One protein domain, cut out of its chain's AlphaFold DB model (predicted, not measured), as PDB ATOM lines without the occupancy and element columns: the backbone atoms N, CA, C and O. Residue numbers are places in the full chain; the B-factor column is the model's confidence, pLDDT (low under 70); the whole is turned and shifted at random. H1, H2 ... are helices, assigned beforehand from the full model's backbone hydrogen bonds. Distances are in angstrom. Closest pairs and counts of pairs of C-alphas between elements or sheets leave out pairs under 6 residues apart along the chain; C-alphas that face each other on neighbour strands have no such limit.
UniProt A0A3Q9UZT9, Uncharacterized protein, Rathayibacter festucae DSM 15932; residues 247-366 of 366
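What this domain is: This is residues 247 to 366 of the 366 residues of an uncharacterized protein of Rathayibacter festucae DSM 15932 (UniProt A0A3Q9UZT9). The longest helix, H5, packs beside H4, and short H3 joins this pair to the hairpin of H1 and H2, in an elongated up-and-down bundle, each helix running against the one before. Residues 330 to 337 stick out at one end. The 120 printed residues, with five named helices and no named strand, are all helix in class, only just loose, close to compact (radius of gyration of the C-alphas 16.4 A), and span 50 by 29 by 27 A.

Where its parts are: Find C-alpha 341 at (113.208, 157.799, 128.688); from there H5 runs 37.0 A to C-alpha 365. H4, residues 304 to 323, is 29.1 A long. Look earlier for H3, 291 to 300, H2, 264 to 276, and H1, 248 to 260, beginning at (119.326, 148.101, 151.285).

How they stand to each other: In hairpin H4 and H5, residues 346 to 356 alone of H5 touch H4; the closest C-alphas, Ile 318 and Leu 349, are 6.3 A apart. H3, the hub, touches H4 at C-alphas 295 and 307, 5.0 A, also a hairpin. H1 and H2 touch at C-alphas 255 and 267, 3.8 A. Every O i to N i+4 pair is within hydrogen-bond range in H1 to H4, 20 of 21 in H5.

The domain as a whole: The printed part has no cut. Links H2 to H3 and H4 to H5 are long. Check pLDDT under 70 at 280 to 284, 328 to 339 and 366.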
ATOM      1  N   PRO A 247     114.573 147.662 150.619       86.00
ATOM      2  CA  PRO A 247     115.659 148.555 150.229       86.00
ATOM      3  C   PRO A 247     116.885 148.378 151.133       86.00
ATOM      4  O   PRO A 247     116.783 148.487 152.361       86.00
ATOM      5  N   ALA A 248     118.068 148.194 150.536       90.94
ATOM      6  CA  ALA A 248     119.326 148.101 151.285       90.94
ATOM      7  C   ALA A 248     119.580 149.360 152.135       90.94
ATOM      8  O   ALA A 248     120.112 149.270 153.242       90.94
ATOM      9  N   GLY A 249     119.140 150.531 151.655       92.81
ATOM     10  CA  GLY A 249     119.240 151.792 152.393       92.81
ATOM     11  C   GLY A 249     118.491 151.800 153.730       92.81
ATOM     12  O   GLY A 249     119.001 152.353 154.705       92.81
ATOM     13  N   LEU A 250     117.320 151.159 153.817       95.00
ATOM     14  CA  LEU A 250     116.562 151.077 155.072       95.00
ATOM     15  C   LEU A 250     117.243 150.165 156.091       95.00
ATOM     16  O   LEU A 250     117.338 150.523 157.266       95.00
ATOM     17  N   LEU A 251     117.751 149.015 155.642       96.06
ATOM     18  CA  LEU A 251     118.494 148.082 156.490       96.06
ATOM     19  C   LEU A 251     119.775 148.724 157.031       96.06
ATOM     20  O   LEU A 251     120.021 148.682 158.234       96.06
ATOM     21  N   LEU A 252     120.539 149.407 156.171       96.12
ATOM     22  CA  LEU A 252     121.737 150.144 156.575       96.12
ATOM     23  C   LEU A 252     121.440 151.143 157.704       96.12
ATOM     24  O   LEU A 252     122.131 151.156 158.727       96.12
ATOM     25  N   ARG A 253     120.394 151.962 157.530       96.75
ATOM     26  CA  ARG A 253     119.975 152.963 158.523       96.75
ATOM     27  C   ARG A 253     119.493 152.310 159.816       96.75
ATOM     28  O   ARG A 253     119.835 152.794 160.895       96.75
ATOM     29  N   ARG A 254     118.735 151.208 159.736       97.56
ATOM     30  CA  ARG A 254     118.244 150.498 160.928       97.56
ATOM     31  C   ARG A 254     119.394 149.887 161.723       97.56
ATOM     32  O   ARG A 254     119.429 150.059 162.941       97.56
ATOM     33  N   GLY A 255     120.371 149.290 161.042       97.31
ATOM     34  CA  GLY A 255     121.579 148.776 161.681       97.31
ATOM     35  C   GLY A 255     122.373 149.882 162.380       97.31
ATOM     36  O   GLY A 255     122.765 149.730 163.534       97.31
ATOM     37  N   ALA A 256     122.508 151.057 161.755       96.31
ATOM     38  CA  ALA A 256     123.140 152.214 162.392       96.31
ATOM     39  C   ALA A 256     122.379 152.700 163.644       96.31
ATOM     40  O   ALA A 256     123.001 153.052 164.649       96.31
ATOM     41  N   ALA A 257     121.042 152.693 163.621       97.31
ATOM     42  CA  ALA A 257     120.228 153.022 164.792       97.31
ATOM     43  C   ALA A 257     120.408 151.996 165.930       97.31
ATOM     44  O   ALA A 257     120.576 152.396 167.082       97.31
ATOM     45  N   ARG A 258     120.446 150.694 165.611       97.81
ATOM     46  CA  ARG A 258     120.704 149.605 166.574       97.81
ATOM     47  C   ARG A 258     122.087 149.700 167.214       97.81
ATOM     48  O   ARG A 258     122.182 149.670 168.439       97.81
ATOM     49  N   ALA A 259     123.133 149.931 166.420       97.19
ATOM     50  CA  ALA A 259     124.495 150.106 166.925       97.19
ATOM     51  C   ALA A 259     124.587 151.280 167.919       97.19
ATOM     52  O   ALA A 259     125.177 151.166 168.989       97.19
ATOM     53  N   ARG A 260     123.917 152.407 167.630       96.81
ATOM     54  CA  ARG A 260     123.845 153.562 168.550       96.81
ATOM     55  C   ARG A 260     123.108 153.265 169.861       96.81
ATOM     56  O   ARG A 260     123.297 153.995 170.830       96.81
ATOM     57  N   LEU A 261     122.272 152.230 169.887       97.31
ATOM     58  CA  LEU A 261     121.576 151.733 171.076       97.31
ATOM     59  C   LEU A 261     122.342 150.603 171.790       97.31
ATOM     60  O   LEU A 261     121.882 150.135 172.830       97.31
ATOM     61  N   GLY A 262     123.499 150.183 171.265       97.25
ATOM     62  CA  GLY A 262     124.309 149.084 171.799       97.25
ATOM     63  C   GLY A 262     123.844 147.684 171.383       97.25
ATOM     64  O   GLY A 262     124.300 146.701 171.962       97.25
ATOM     65  N   ASP A 263     122.936 147.573 170.409       97.38
ATOM     66  CA  ASP A 263     122.537 146.297 169.805       97.38
ATOM     67  C   ASP A 263     123.446 145.964 168.611       97.38
ATOM     68  O   ASP A 263     123.059 146.066 167.445       97.38
ATOM     69  N   ASP A 264     124.693 145.601 168.914       96.62
ATOM     70  CA  ASP A 264     125.713 145.306 167.899       96.62
ATOM     71  C   ASP A 264     125.376 144.051 167.077       96.62
ATOM     72  O   ASP A 264     125.684 143.979 165.885       96.62
ATOM     73  N   ALA A 265     124.717 143.068 167.699       97.44
ATOM     74  CA  ALA A 265     124.287 141.846 167.026       97.44
ATOM     75  C   ALA A 265     123.207 142.158 165.982       97.44
ATOM     76  O   ALA A 265     123.380 141.844 164.807       97.44
ATOM     77  N   GLY A 266     122.146 142.870 166.376       96.81
ATOM     78  CA  GLY A 266     121.093 143.268 165.450       96.81
ATOM     79  C   GLY A 266     121.563 144.269 164.389       96.81
ATOM     80  O   GLY A 266     120.994 144.301 163.295       96.81
ATOM     81  N   ALA A 267     122.578 145.089 164.678       97.50
ATOM     82  CA  ALA A 267     123.213 145.942 163.673       97.50
ATOM     83  C   ALA A 267     123.968 145.121 162.619       97.50
ATOM     84  O   ALA A 267     123.813 145.368 161.422       97.50
ATOM     85  N   THR A 268     124.727 144.117 163.065       97.75
ATOM     86  CA  THR A 268     125.450 143.185 162.189       97.75
ATOM     87  C   THR A 268     124.485 142.430 161.279       97.75
ATOM     88  O   THR A 268     124.690 142.436 160.067       97.75
ATOM     89  N   ASP A 269     123.393 141.883 161.824       96.81
ATOM     90  CA  ASP A 269     122.370 141.170 161.045       96.81
ATOM     91  C   ASP A 269     121.772 142.054 159.932       96.81
ATOM     92  O   ASP A 269     121.606 141.621 158.790       96.81
ATOM     93  N   ASP A 270     121.472 143.321 160.245       96.62
ATOM     94  CA  ASP A 270     120.923 144.271 159.271       96.62
ATOM     95  C   ASP A 270     121.931 144.619 158.169       96.62
ATOM     96  O   ASP A 270     121.560 144.714 156.994       96.62
ATOM     97  N   TRP A 271     123.203 144.810 158.520       97.19
ATOM     98  CA  TRP A 271     124.247 145.109 157.543       97.19
ATOM     99  C   TRP A 271     124.598 143.898 156.676       97.19
ATOM    100  O   TRP A 271     124.849 144.067 155.483       97.19
ATOM    101  N   GLU A 272     124.564 142.682 157.223       95.38
ATOM    102  CA  GLU A 272     124.707 141.453 156.436       95.38
ATOM    103  C   GLU A 272     123.561 141.303 155.435       95.38
ATOM    104  O   GLU A 272     123.809 141.044 154.255       95.38
ATOM    105  N   ALA A 273     122.322 141.542 155.873       93.38
ATOM    106  CA  ALA A 273     121.160 141.528 154.993       93.38
ATOM    107  C   ALA A 273     121.278 142.585 153.883       93.38
ATOM    108  O   ALA A 273     121.078 142.258 152.716       93.38
ATOM    109  N   ALA A 274     121.665 143.822 154.214       93.31
ATOM    110  CA  ALA A 274     121.849 144.896 153.236       93.31
ATOM    111  C   ALA A 274     122.939 144.571 152.202       93.31
ATOM    112  O   ALA A 274     122.736 144.779 151.007       93.31
ATOM    113  N   ALA A 275     124.080 144.037 152.648       91.81
ATOM    114  CA  ALA A 275     125.179 143.632 151.775       91.81
ATOM    115  C   ALA A 275     124.816 142.434 150.877       91.81
ATOM    116  O   ALA A 275     125.308 142.332 149.757       91.81
ATOM    117  N   GLY A 276     123.950 141.532 151.347       88.38
ATOM    118  CA  GLY A 276     123.506 140.360 150.589       88.38
ATOM    119  C   GLY A 276     122.560 140.670 149.422       88.38
ATOM    120  O   GLY A 276     122.426 139.844 148.518       88.38
ATOM    121  N   LEU A 277     121.919 141.847 149.401       85.12
ATOM    122  CA  LEU A 277     120.941 142.215 148.366       85.12
ATOM    123  C   LEU A 277     121.567 142.426 146.979       85.12
ATOM    124  O   LEU A 277     120.907 142.180 145.970       85.12
ATOM    125  N   THR A 278     122.848 142.794 146.909       78.25
ATOM    126  CA  THR A 278     123.583 142.950 145.641       78.25
ATOM    127  C   THR A 278     124.075 141.619 145.061       78.25
ATOM    128  O   THR A 278     124.760 141.606 144.043       78.25
ATOM    129  N   GLY A 279     123.743 140.478 145.674       74.62
ATOM    130  CA  GLY A 279     124.251 139.171 145.256       74.62
ATOM    131  C   GLY A 279     125.745 138.985 145.548       74.62
ATOM    132  O   GLY A 279     126.325 139.681 146.383       74.62
ATOM    133  N   ASP A 280     126.375 138.012 144.884       66.75
ATOM    134  CA  ASP A 280     127.807 137.747 145.055       66.75
ATOM    135  C   ASP A 280     128.645 138.814 144.339       66.75
ATOM    136  O   ASP A 280     128.730 138.838 143.107       66.75
ATOM    137  N   ALA A 281     129.317 139.649 145.135       62.19
ATOM    138  CA  ALA A 281     130.209 140.707 144.671       62.19
ATOM    139  C   ALA A 281     131.399 140.209 143.825       62.19
ATOM    140  O   ALA A 281     132.099 141.026 143.229       62.19
ATOM    141  N   VAL A 282     131.680 138.900 143.799       60.44
ATOM    142  CA  VAL A 282     132.811 138.313 143.064       60.44
ATOM    143  C   VAL A 282     132.414 137.814 141.678       60.44
ATOM    144  O   VAL A 282     133.206 137.942 140.747       60.44
ATOM    145  N   THR A 283     131.233 137.212 141.530       61.22
ATOM    146  CA  THR A 283     130.884 136.469 140.306       61.22
ATOM    147  C   THR A 283     129.769 137.105 139.487       61.22
ATOM    148  O   THR A 283     129.795 136.988 138.263       61.22
ATOM    149  N   ALA A 284     128.807 137.774 140.127       65.06
ATOM    150  CA  ALA A 284     127.674 138.402 139.449       65.06
ATOM    151  C   ALA A 284     126.994 139.454 140.351       65.06
ATOM    152  O   ALA A 284     125.867 139.225 140.809       65.06
ATOM    153  N   PRO A 285     127.657 140.593 140.635       74.88
ATOM    154  CA  PRO A 285     127.040 141.662 141.405       74.88
ATOM    155  C   PRO A 285     125.830 142.224 140.654       74.88
ATOM    156  O   PRO A 285     125.912 142.582 139.481       74.88
ATOM    157  N   ARG A 286     124.699 142.322 141.349       79.62
ATOM    158  CA  ARG A 286     123.543 143.100 140.910       79.62
ATOM    159  C   ARG A 286     123.758 144.544 141.330       79.62
ATOM    160  O   ARG A 286     123.896 144.819 142.519       79.62
ATOM    161  N   CYS A 287     123.802 145.424 140.339       85.31
ATOM    162  CA  CYS A 287     123.996 146.851 140.525       85.31
ATOM    163  C   CYS A 287     122.700 147.601 140.212       85.31
ATOM    164  O   CYS A 287     122.092 147.400 139.164       85.31
ATOM    165  N   ASP A 288     122.288 148.446 141.148       86.88
ATOM    166  CA  ASP A 288     121.146 149.353 141.063       86.88
ATOM    167  C   ASP A 288     121.352 150.595 141.966       86.88
ATOM    168  O   ASP A 288     122.421 150.791 142.556       86.88
ATOM    169  N   GLU A 289     120.323 151.436 142.117       84.62
ATOM    170  CA  GLU A 289     120.338 152.636 142.978       84.62
ATOM    171  C   GLU A 289     120.623 152.351 144.465       84.62
ATOM    172  O   GLU A 289     120.966 153.261 145.221       84.62
ATOM    173  N   GLN A 290     120.481 151.103 144.920       87.25
ATOM    174  CA  GLN A 290     120.702 150.696 146.308       87.25
ATOM    175  C   GLN A 290     122.146 150.242 146.566       87.25
ATOM    176  O   GLN A 290     122.542 150.118 147.730       87.25
ATOM    177  N   THR A 291     122.959 150.053 145.519       91.81
ATOM    178  CA  THR A 291     124.324 149.499 145.608       91.81
ATOM    179  C   THR A 291     125.217 150.257 146.586       91.81
ATOM    180  O   THR A 291     125.936 149.644 147.373       91.81
ATOM    181  N   VAL A 292     125.143 151.593 146.629       93.88
ATOM    182  CA  VAL A 292     125.949 152.394 147.571       93.88
ATOM    183  C   VAL A 292     125.593 152.093 149.028       93.88
ATOM    184  O   VAL A 292     126.471 152.092 149.893       93.88
ATOM    185  N   SER A 293     124.331 151.772 149.317       94.19
ATOM    186  CA  SER A 293     123.920 151.364 150.663       94.19
ATOM    187  C   SER A 293     124.502 150.001 151.044       94.19
ATOM    188  O   SER A 293     124.964 149.834 152.172       94.19
ATOM    189  N   ALA A 294     124.561 149.056 150.103       93.50
ATOM    190  CA  ALA A 294     125.223 147.767 150.309       93.50
ATOM    191  C   ALA A 294     126.741 147.929 150.518       93.50
ATOM    192  O   ALA A 294     127.311 147.316 151.423       93.50
ATOM    193  N   ILE A 295     127.395 148.821 149.763       94.94
ATOM    194  CA  ILE A 295     128.816 149.152 149.959       94.94
ATOM    195  C   ILE A 295     129.051 149.720 151.365       94.94
ATOM    196  O   ILE A 295     129.958 149.274 152.069       94.94
ATOM    197  N   ARG A 296     128.218 150.665 151.817       95.81
ATOM    198  CA  ARG A 296     128.299 151.213 153.181       95.81
ATOM    199  C   ARG A 296     128.069 150.144 154.251       95.81
ATOM    200  O   ARG A 296     128.758 150.161 155.266       95.81
ATOM    201  N   ALA A 297     127.173 149.186 154.015       95.75
ATOM    202  CA  ALA A 297     126.962 148.063 154.925       95.75
ATOM    203  C   ALA A 297     128.210 147.165 155.030       95.75
ATOM    204  O   ALA A 297     128.632 146.819 156.132       95.75
ATOM    205  N   LEU A 298     128.875 146.860 153.908       95.38
ATOM    206  CA  LEU A 298     130.150 146.125 153.903       95.38
ATOM    207  C   LEU A 298     131.254 146.868 154.666       95.38
ATOM    208  O   LEU A 298     132.045 146.241 155.374       95.38
ATOM    209  N   LEU A 299     131.309 148.197 154.544       95.50
ATOM    210  CA  LEU A 299     132.249 149.025 155.302       95.50
ATOM    211  C   LEU A 299     131.951 148.991 156.806       95.50
ATOM    212  O   LEU A 299     132.886 148.819 157.587       95.50
ATOM    213  N   ALA A 300     130.677 149.069 157.204       94.88
ATOM    214  CA  ALA A 300     130.254 148.956 158.601       94.88
ATOM    215  C   ALA A 300     130.612 147.587 159.216       94.88
ATOM    216  O   ALA A 300     131.016 147.513 160.373       94.88
ATOM    217  N   LEU A 301     130.578 146.517 158.412       95.81
ATOM    218  CA  LEU A 301     131.044 145.172 158.781       95.81
ATOM    219  C   LEU A 301     132.579 145.015 158.772       95.81
ATOM    220  O   LEU A 301     133.097 143.937 159.061       95.81
ATOM    221  N   GLY A 302     133.339 146.042 158.376       95.06
ATOM    222  CA  GLY A 302     134.799 145.983 158.243       95.06
ATOM    223  C   GLY A 302     135.308 145.202 157.020       95.06
ATOM    224  O   GLY A 302     136.520 145.016 156.866       95.06
ATOM    225  N   ARG A 303     134.426 144.780 156.105       94.94
ATOM    226  CA  ARG A 303     134.731 143.977 154.903       94.94
ATOM    227  C   ARG A 303     135.233 144.850 153.747       94.94
ATOM    228  O   ARG A 303     134.705 144.830 152.637       94.94
ATOM    229  N   ARG A 304     136.300 145.620 153.993       94.31
ATOM    230  CA  ARG A 304     136.826 146.642 153.060       94.31
ATOM    231  C   ARG A 304     137.155 146.106 151.665       94.31
ATOM    232  O   ARG A 304     136.797 146.733 150.680       94.31
ATOM    233  N   ALA A 305     137.776 144.930 151.579       92.69
ATOM    234  CA  ALA A 305     138.147 144.342 150.292       92.69
ATOM    235  C   ALA A 305     136.930 143.998 149.413       92.69
ATOM    236  O   ALA A 305     137.032 144.010 148.191       92.69
ATOM    237  N   GLU A 306     135.789 143.672 150.022       93.06
ATOM    238  CA  GLU A 306     134.536 143.427 149.302       93.06
ATOM    239  C   GLU A 306     133.855 144.731 148.911       93.06
ATOM    240  O   GLU A 306     133.411 144.861 147.773       93.06
ATOM    241  N   ALA A 307     133.852 145.718 149.813       93.81
ATOM    242  CA  ALA A 307     133.360 147.060 149.521       93.81
ATOM    243  C   ALA A 307     134.102 147.692 148.330       93.81
ATOM    244  O   ALA A 307     133.465 148.263 147.448       93.81
ATOM    245  N   ASP A 308     135.431 147.548 148.263       93.44
ATOM    246  CA  ASP A 308     136.247 148.051 147.151       93.44
ATOM    247  C   ASP A 308     135.895 147.366 145.825       93.44
ATOM    248  O   ASP A 308     135.721 148.044 144.815       93.44
ATOM    249  N   ARG A 309     135.718 146.037 145.827       92.56
ATOM    250  CA  ARG A 309     135.298 145.297 144.626       92.56
ATOM    251  C   ARG A 309     133.920 145.731 144.135       92.56
ATOM    252  O   ARG A 309     133.768 146.001 142.948       92.56
ATOM    253  N   LEU A 310     132.945 145.831 145.039       93.25
ATOM    254  CA  LEU A 310     131.590 146.254 144.689       93.25
ATOM    255  C   LEU A 310     131.558 147.712 144.208       93.25
ATOM    256  O   LEU A 310     130.813 148.032 143.292       93.25
ATOM    257  N   THR A 311     132.409 148.580 144.765       94.62
ATOM    258  CA  THR A 311     132.567 149.966 144.291       94.62
ATOM    259  C   THR A 311     133.064 150.006 142.845       94.62
ATOM    260  O   THR A 311     132.508 150.746 142.036       94.62
ATOM    261  N   THR A 312     134.077 149.200 142.503       93.56
ATOM    262  CA  THR A 312     134.576 149.097 141.123       93.56
ATOM    263  C   THR A 312     133.499 148.566 140.183       93.56
ATOM    264  O   THR A 312     133.214 149.214 139.182       93.56
ATOM    265  N   ALA A 313     132.844 147.457 140.543       92.94
ATOM    266  CA  ALA A 313     131.781 146.867 139.731       92.94
ATOM    267  C   ALA A 313     130.610 147.839 139.510       92.94
ATOM    268  O   ALA A 313     130.079 147.930 138.407       92.94
ATOM    269  N   PHE A 314     130.236 148.614 140.532       94.31
ATOM    270  CA  PHE A 314     129.182 149.619 140.409       94.31
ATOM    271  C   PHE A 314     129.582 150.771 139.481       94.31
ATOM    272  O   PHE A 314     128.766 151.231 138.688       94.31
ATOM    273  N   SER A 315     130.840 151.220 139.541       94.50
ATOM    274  CA  SER A 315     131.356 152.232 138.613       94.50
ATOM    275  C   SER A 315     131.350 151.733 137.166       94.50
ATOM    276  O   SER A 315     130.947 152.478 136.279       94.50
ATOM    277  N   GLU A 316     131.773 150.489 136.933       93.69
ATOM    278  CA  GLU A 316     131.755 149.859 135.606       93.69
ATOM    279  C   GLU A 316     130.320 149.732 135.080       93.69
ATOM    280  O   GLU A 316     130.044 150.144 133.955       93.69
ATOM    281  N   TRP A 317     129.384 149.279 135.919       93.75
ATOM    282  CA  TRP A 317     127.964 149.198 135.570       93.75
ATOM    283  C   TRP A 317     127.371 150.560 135.172       93.75
ATOM    284  O   TRP A 317     126.659 150.646 134.176       93.75
ATOM    285  N   ILE A 318     127.694 151.645 135.892       93.81
ATOM    286  CA  ILE A 318     127.236 153.002 135.532       93.81
ATOM    287  C   ILE A 318     127.714 153.395 134.127       93.81
ATOM    288  O   ILE A 318     126.961 154.015 133.371       93.81
ATOM    289  N   ASP A 319     128.962 153.076 133.783       93.69
ATOM    290  CA  ASP A 319     129.542 153.409 132.480       93.69
ATOM    291  C   ASP A 319     128.957 152.537 131.355       93.69
ATOM    292  O   ASP A 319     128.676 153.045 130.266       93.69
ATOM    293  N   GLU A 320     128.699 151.256 131.626       92.88
ATOM    294  CA  GLU A 320     128.015 150.340 130.706       92.88
ATOM    295  C   GLU A 320     126.568 150.780 130.426       92.88
ATOM    296  O   GLU A 320     126.183 150.931 129.265       92.88
ATOM    297  N   GLU A 321     125.778 151.083 131.461       91.69
ATOM    298  CA  GLU A 321     124.398 151.576 131.320       91.69
ATOM    299  C   GLU A 321     124.325 152.952 130.641       91.69
ATOM    300  O   GLU A 321     123.393 153.257 129.884       91.69
ATOM    301  N   ALA A 322     125.328 153.809 130.853       91.50
ATOM    302  CA  ALA A 322     125.425 155.080 130.142       91.50
ATOM    303  C   ALA A 322     125.563 154.869 128.624       91.50
ATOM    304  O   ALA A 322     124.989 155.639 127.851       91.50
ATOM    305  N   ALA A 323     126.261 153.812 128.197       92.69
ATOM    306  CA  ALA A 323     126.489 153.495 126.790       92.69
ATOM    307  C   ALA A 323     125.265 152.883 126.078       92.69
ATOM    308  O   ALA A 323     125.181 152.962 124.851       92.69
ATOM    309  N   ILE A 324     124.316 152.291 126.811       90.44
ATOM    310  CA  ILE A 324     123.124 151.630 126.255       90.44
ATOM    311  C   ILE A 324     121.981 152.645 126.120       90.44
ATOM    312  O   ILE A 324     121.467 153.074 127.142       90.44
ATOM    313  N   PRO A 325     121.516 153.044 124.923       89.44
ATOM    314  CA  PRO A 325     120.417 154.007 124.796       89.44
ATOM    315  C   PRO A 325     119.149 153.555 125.531       89.44
ATOM    316  O   PRO A 325     118.776 152.382 125.461       89.44
ATOM    317  N   ALA A 326     118.471 154.484 126.212       86.31
ATOM    318  CA  ALA A 326     117.202 154.170 126.854       86.31
ATOM    319  C   ALA A 326     116.147 153.796 125.801       86.31
ATOM    320  O   ALA A 326     116.070 154.397 124.728       86.31
ATOM    321  N   THR A 327     115.309 152.815 126.123       79.06
ATOM    322  CA  THR A 327     114.148 152.449 125.305       79.06
ATOM    323  C   THR A 327     112.877 152.771 126.071       79.06
ATOM    324  O   THR A 327     112.860 152.729 127.300       79.06
ATOM    325  N   ALA A 328     111.817 153.143 125.353       69.25
ATOM    326  CA  ALA A 328     110.533 153.400 125.982       69.25
ATOM    327  C   ALA A 328     109.972 152.099 126.572       69.25
ATOM    328  O   ALA A 328     109.823 151.100 125.860       69.25
ATOM    329  N   ASP A 329     109.641 152.127 127.861       63.88
ATOM    330  CA  ASP A 329     108.949 151.028 128.521       63.88
ATOM    331  C   ASP A 329     107.458 151.072 128.165       63.88
ATOM    332  O   ASP A 329     106.645 151.733 128.807       63.88
ATOM    333  N   TRP A 330     107.101 150.359 127.101       53.00
ATOM    334  CA  TRP A 330     105.727 150.234 126.616       53.00
ATOM    335  C   TRP A 330     104.833 149.377 127.530       53.00
ATOM    336  O   TRP A 330     103.644 149.235 127.246       53.00
ATOM    337  N   THR A 331     105.385 148.783 128.599       46.69
ATOM    338  CA  THR A 331     104.637 147.939 129.543       46.69
ATOM    339  C   THR A 331     104.021 148.724 130.700       46.69
ATOM    340  O   THR A 331     103.095 148.227 131.345       46.69
ATOM    341  N   ARG A 332     104.457 149.970 130.931       48.81
ATOM    342  CA  ARG A 332     103.804 150.881 131.877       48.81
ATOM    343  C   ARG A 332     102.580 151.531 131.220       48.81
ATOM    344  O   ARG A 332     102.685 151.990 130.080       48.81
ATOM    345  N   PRO A 333     101.416 151.590 131.900       48.03
ATOM    346  CA  PRO A 333     100.277 152.362 131.415       48.03
ATOM    347  C   PRO A 333     100.735 153.786 131.109       48.03
ATOM    348  O   PRO A 333     101.449 154.375 131.917       48.03
ATOM    349  N   GLY A 334     100.356 154.314 129.944       51.12
ATOM    350  CA  GLY A 334     100.814 155.624 129.494       51.12
ATOM    351  C   GLY A 334     100.510 156.697 130.534       51.12
ATOM    352  O   GLY A 334      99.349 157.042 130.755       51.12
ATOM    353  N   GLU A 335     101.555 157.223 131.173       58.69
ATOM    354  CA  GLU A 335     101.466 158.497 131.874       58.69
ATOM    355  C   GLU A 335     100.949 159.542 130.879       58.69
ATOM    356  O   GLU A 335     101.280 159.498 129.695       58.69
ATOM    357  N   LEU A 336     100.115 160.481 131.334       59.38
ATOM    358  CA  LEU A 336      99.545 161.507 130.450       59.38
ATOM    359  C   LEU A 336     100.646 162.351 129.774       59.38
ATOM    360  O   LEU A 336     100.450 162.840 128.663       59.38
ATOM    361  N   PHE A 337     101.807 162.470 130.431       68.12
ATOM    362  CA  PHE A 337     102.987 163.194 129.962       68.12
ATOM    363  C   PHE A 337     104.270 162.443 130.372       68.12
ATOM    364  O   PHE A 337     104.909 162.836 131.350       68.12
ATOM    365  N   PRO A 338     104.638 161.337 129.697       65.69
ATOM    366  CA  PRO A 338     105.809 160.577 130.101       65.69
ATOM    367  C   PRO A 338     107.063 161.416 129.812       65.69
ATOM    368  O   PRO A 338     107.212 161.920 128.693       65.69
ATOM    369  N   PRO A 339     107.971 161.595 130.785       67.00
ATOM    370  CA  PRO A 339     109.260 162.219 130.517       67.00
ATOM    371  C   PRO A 339     110.056 161.379 129.511       67.00
ATOM    372  O   PRO A 339     109.839 160.176 129.352       67.00
ATOM    373  N   GLU A 340     111.000 162.015 128.821       79.62
ATOM    374  CA  GLU A 340     111.816 161.329 127.823       79.62
ATOM    375  C   GLU A 340     112.634 160.200 128.494       79.62
ATOM    376  O   GLU A 340     113.387 160.480 129.434       79.62
ATOM    377  N   PRO A 341     112.546 158.934 128.030       83.44
ATOM    378  CA  PRO A 341     113.208 157.799 128.688       83.44
ATOM    379  C   PRO A 341     114.714 157.998 128.880       83.44
ATOM    380  O   PRO A 341     115.297 157.582 129.881       83.44
ATOM    381  N   GLN A 342     115.350 158.677 127.924       87.38
ATOM    382  CA  GLN A 342     116.770 158.988 127.983       87.38
ATOM    383  C   GLN A 342     117.087 159.981 129.108       87.38
ATOM    384  O   GLN A 342     118.021 159.745 129.869       87.38
ATOM    385  N   GLN A 343     116.264 161.017 129.296       85.00
ATOM    386  CA  GLN A 343     116.425 161.973 130.397       85.00
ATOM    387  C   GLN A 343     116.264 161.301 131.766       85.00
ATOM    388  O   GLN A 343     117.033 161.587 132.683       85.00
ATOM    389  N   GLN A 344     115.308 160.376 131.908       83.88
ATOM    390  CA  GLN A 344     115.134 159.613 133.149       83.88
ATOM    391  C   GLN A 344     116.372 158.776 133.477       83.88
ATOM    392  O   GLN A 344     116.855 158.805 134.612       83.88
ATOM    393  N   LYS A 345     116.908 158.057 132.481       89.31
ATOM    394  CA  LYS A 345     118.127 157.260 132.639       89.31
ATOM    395  C   LYS A 345     119.332 158.141 132.978       89.31
ATOM    396  O   LYS A 345     120.115 157.803 133.860       89.31
ATOM    397  N   ASP A 346     119.471 159.290 132.332       90.69
ATOM    398  CA  ASP A 346     120.588 160.197 132.599       90.69
ATOM    399  C   ASP A 346     120.514 160.785 134.013       90.69
ATOM    400  O   ASP A 346     121.523 160.816 134.721       90.69
ATOM    401  N   ALA A 347     119.317 161.164 134.473       88.94
ATOM    402  CA  ALA A 347     119.091 161.624 135.842       88.94
ATOM    403  C   ALA A 347     119.384 160.529 136.881       88.94
ATOM    404  O   ALA A 347     119.978 160.802 137.924       88.94
ATOM    405  N   LEU A 348     118.994 159.286 136.593       90.75
ATOM    406  CA  LEU A 348     119.306 158.113 137.406       90.75
ATOM    407  C   LEU A 348     120.822 157.922 137.564       90.75
ATOM    408  O   LEU A 348     121.342 157.888 138.679       90.75
ATOM    409  N   LEU A 349     121.544 157.844 136.446       93.38
ATOM    410  CA  LEU A 349     122.989 157.617 136.449       93.38
ATOM    411  C   LEU A 349     123.748 158.791 137.081       93.38
ATOM    412  O   LEU A 349     124.770 158.576 137.733       93.38
ATOM    413  N   ALA A 350     123.250 160.023 136.938       93.62
ATOM    414  CA  ALA A 350     123.788 161.184 137.642       93.62
ATOM    415  C   ALA A 350     123.701 161.013 139.168       93.62
ATOM    416  O   ALA A 350     124.722 161.155 139.843       93.62
ATOM    417  N   ARG A 351     122.542 160.602 139.707       92.50
ATOM    418  CA  ARG A 351     122.388 160.311 141.145       92.50
ATOM    419  C   ARG A 351     123.337 159.209 141.617       92.50
ATOM    420  O   ARG A 351     123.978 159.363 142.654       92.50
ATOM    421  N   CYS A 352     123.487 158.125 140.854       93.12
ATOM    422  CA  CYS A 352     124.425 157.047 141.190       93.12
ATOM    423  C   CYS A 352     125.878 157.553 141.281       93.12
ATOM    424  O   CYS A 352     126.602 157.218 142.224       93.12
ATOM    425  N   ARG A 353     126.303 158.416 140.344       94.88
ATOM    426  CA  ARG A 353     127.637 159.044 140.363       94.88
ATOM    427  C   ARG A 353     127.825 159.970 141.563       94.88
ATOM    428  O   ARG A 353     128.883 159.940 142.189       94.88
ATOM    429  N   GLU A 354     126.816 160.764 141.906       94.50
ATOM    430  CA  GLU A 354     126.845 161.638 143.085       94.50
ATOM    431  C   GLU A 354     126.995 160.836 144.382       94.50
ATOM    432  O   GLU A 354     127.824 161.173 145.229       94.50
ATOM    433  N   GLN A 355     126.258 159.731 144.520       92.94
ATOM    434  CA  GLN A 355     126.368 158.850 145.682       92.94
ATOM    435  C   GLN A 355     127.764 158.217 145.804       92.94
ATOM    436  O   GLN A 355     128.313 158.158 146.907       92.94
ATOM    437  N   LEU A 356     128.371 157.790 144.690       93.50
ATOM    438  CA  LEU A 356     129.753 157.296 144.670       93.50
ATOM    439  C   LEU A 356     130.767 158.381 145.053       93.50
ATOM    440  O   LEU A 356     131.700 158.121 145.817       93.50
ATOM    441  N   ALA A 357     130.585 159.605 144.554       93.50
ATOM    442  CA  ALA A 357     131.449 160.730 144.893       93.50
ATOM    443  C   ALA A 357     131.370 161.076 146.390       93.50
ATOM    444  O   ALA A 357     132.409 161.284 147.026       93.50
ATOM    445  N   ALA A 358     130.162 161.069 146.963       92.69
ATOM    446  CA  ALA A 358     129.940 161.264 148.394       92.69
ATOM    447  C   ALA A 358     130.636 160.175 149.226       92.69
ATOM    448  O   ALA A 358     131.391 160.494 150.145       92.69
ATOM    449  N   LEU A 359     130.492 158.902 148.840       93.06
ATOM    450  CA  LEU A 359     131.180 157.782 149.489       93.06
ATOM    451  C   LEU A 359     132.712 157.948 149.455       93.06
ATOM    452  O   LEU A 359     133.398 157.728 150.453       93.06
ATOM    453  N   ALA A 360     133.274 158.366 148.320       91.25
ATOM    454  CA  ALA A 360     134.711 158.607 148.190       91.25
ATOM    455  C   ALA A 360     135.201 159.801 149.029       91.25
ATOM    456  O   ALA A 360     136.379 159.876 149.387       91.25
ATOM    457  N   GLN A 361     134.335 160.773 149.319       90.19
ATOM    458  CA  GLN A 361     134.645 161.878 150.222       90.19
ATOM    459  C   GLN A 361     134.616 161.430 151.687       90.19
ATOM    460  O   GLN A 361     135.575 161.716 152.401       90.19
ATOM    461  N   GLU A 362     133.593 160.675 152.098       88.50
ATOM    462  CA  GLU A 362     133.472 160.079 153.440       88.50
ATOM    463  C   GLU A 362     134.727 159.264 153.797       88.50
ATOM    464  O   GLU A 362     135.371 159.502 154.817       88.50
ATOM    465  N   ARG A 363     135.172 158.397 152.880       84.88
ATOM    466  CA  ARG A 363     136.362 157.546 153.064       84.88
ATOM    467  C   ARG A 363     137.696 158.295 153.133       84.88
ATOM    468  O   ARG A 363     138.696 157.698 153.510       84.88
ATOM    469  N   ARG A 364     137.745 159.559 152.702       82.38
ATOM    470  CA  ARG A 364     138.943 160.412 152.813       82.38
ATOM    471  C   ARG A 364     138.976 161.209 154.117       82.38
ATOM    472  O   ARG A 364     140.027 161.751 154.447       82.38
ATOM    473  N   SER A 365     137.835 161.341 154.793       72.56
ATOM    474  CA  SER A 365     137.709 162.044 156.075       72.56
ATOM    475  C   SER A 365     137.864 161.144 157.305       72.56
ATOM    476  O   SER A 365     138.074 161.672 158.396       72.56
ATOM    477  N   GLU A 366     137.760 159.826 157.124       62.78
ATOM    478  CA  GLU A 366     138.119 158.787 158.105       62.78
ATOM    479  C   GLU A 366     139.626 158.504 158.098       62.78
ATOM    480  O   GLU A 366     140.181 158.277 159.200       62.78
TER     481      GLU A 366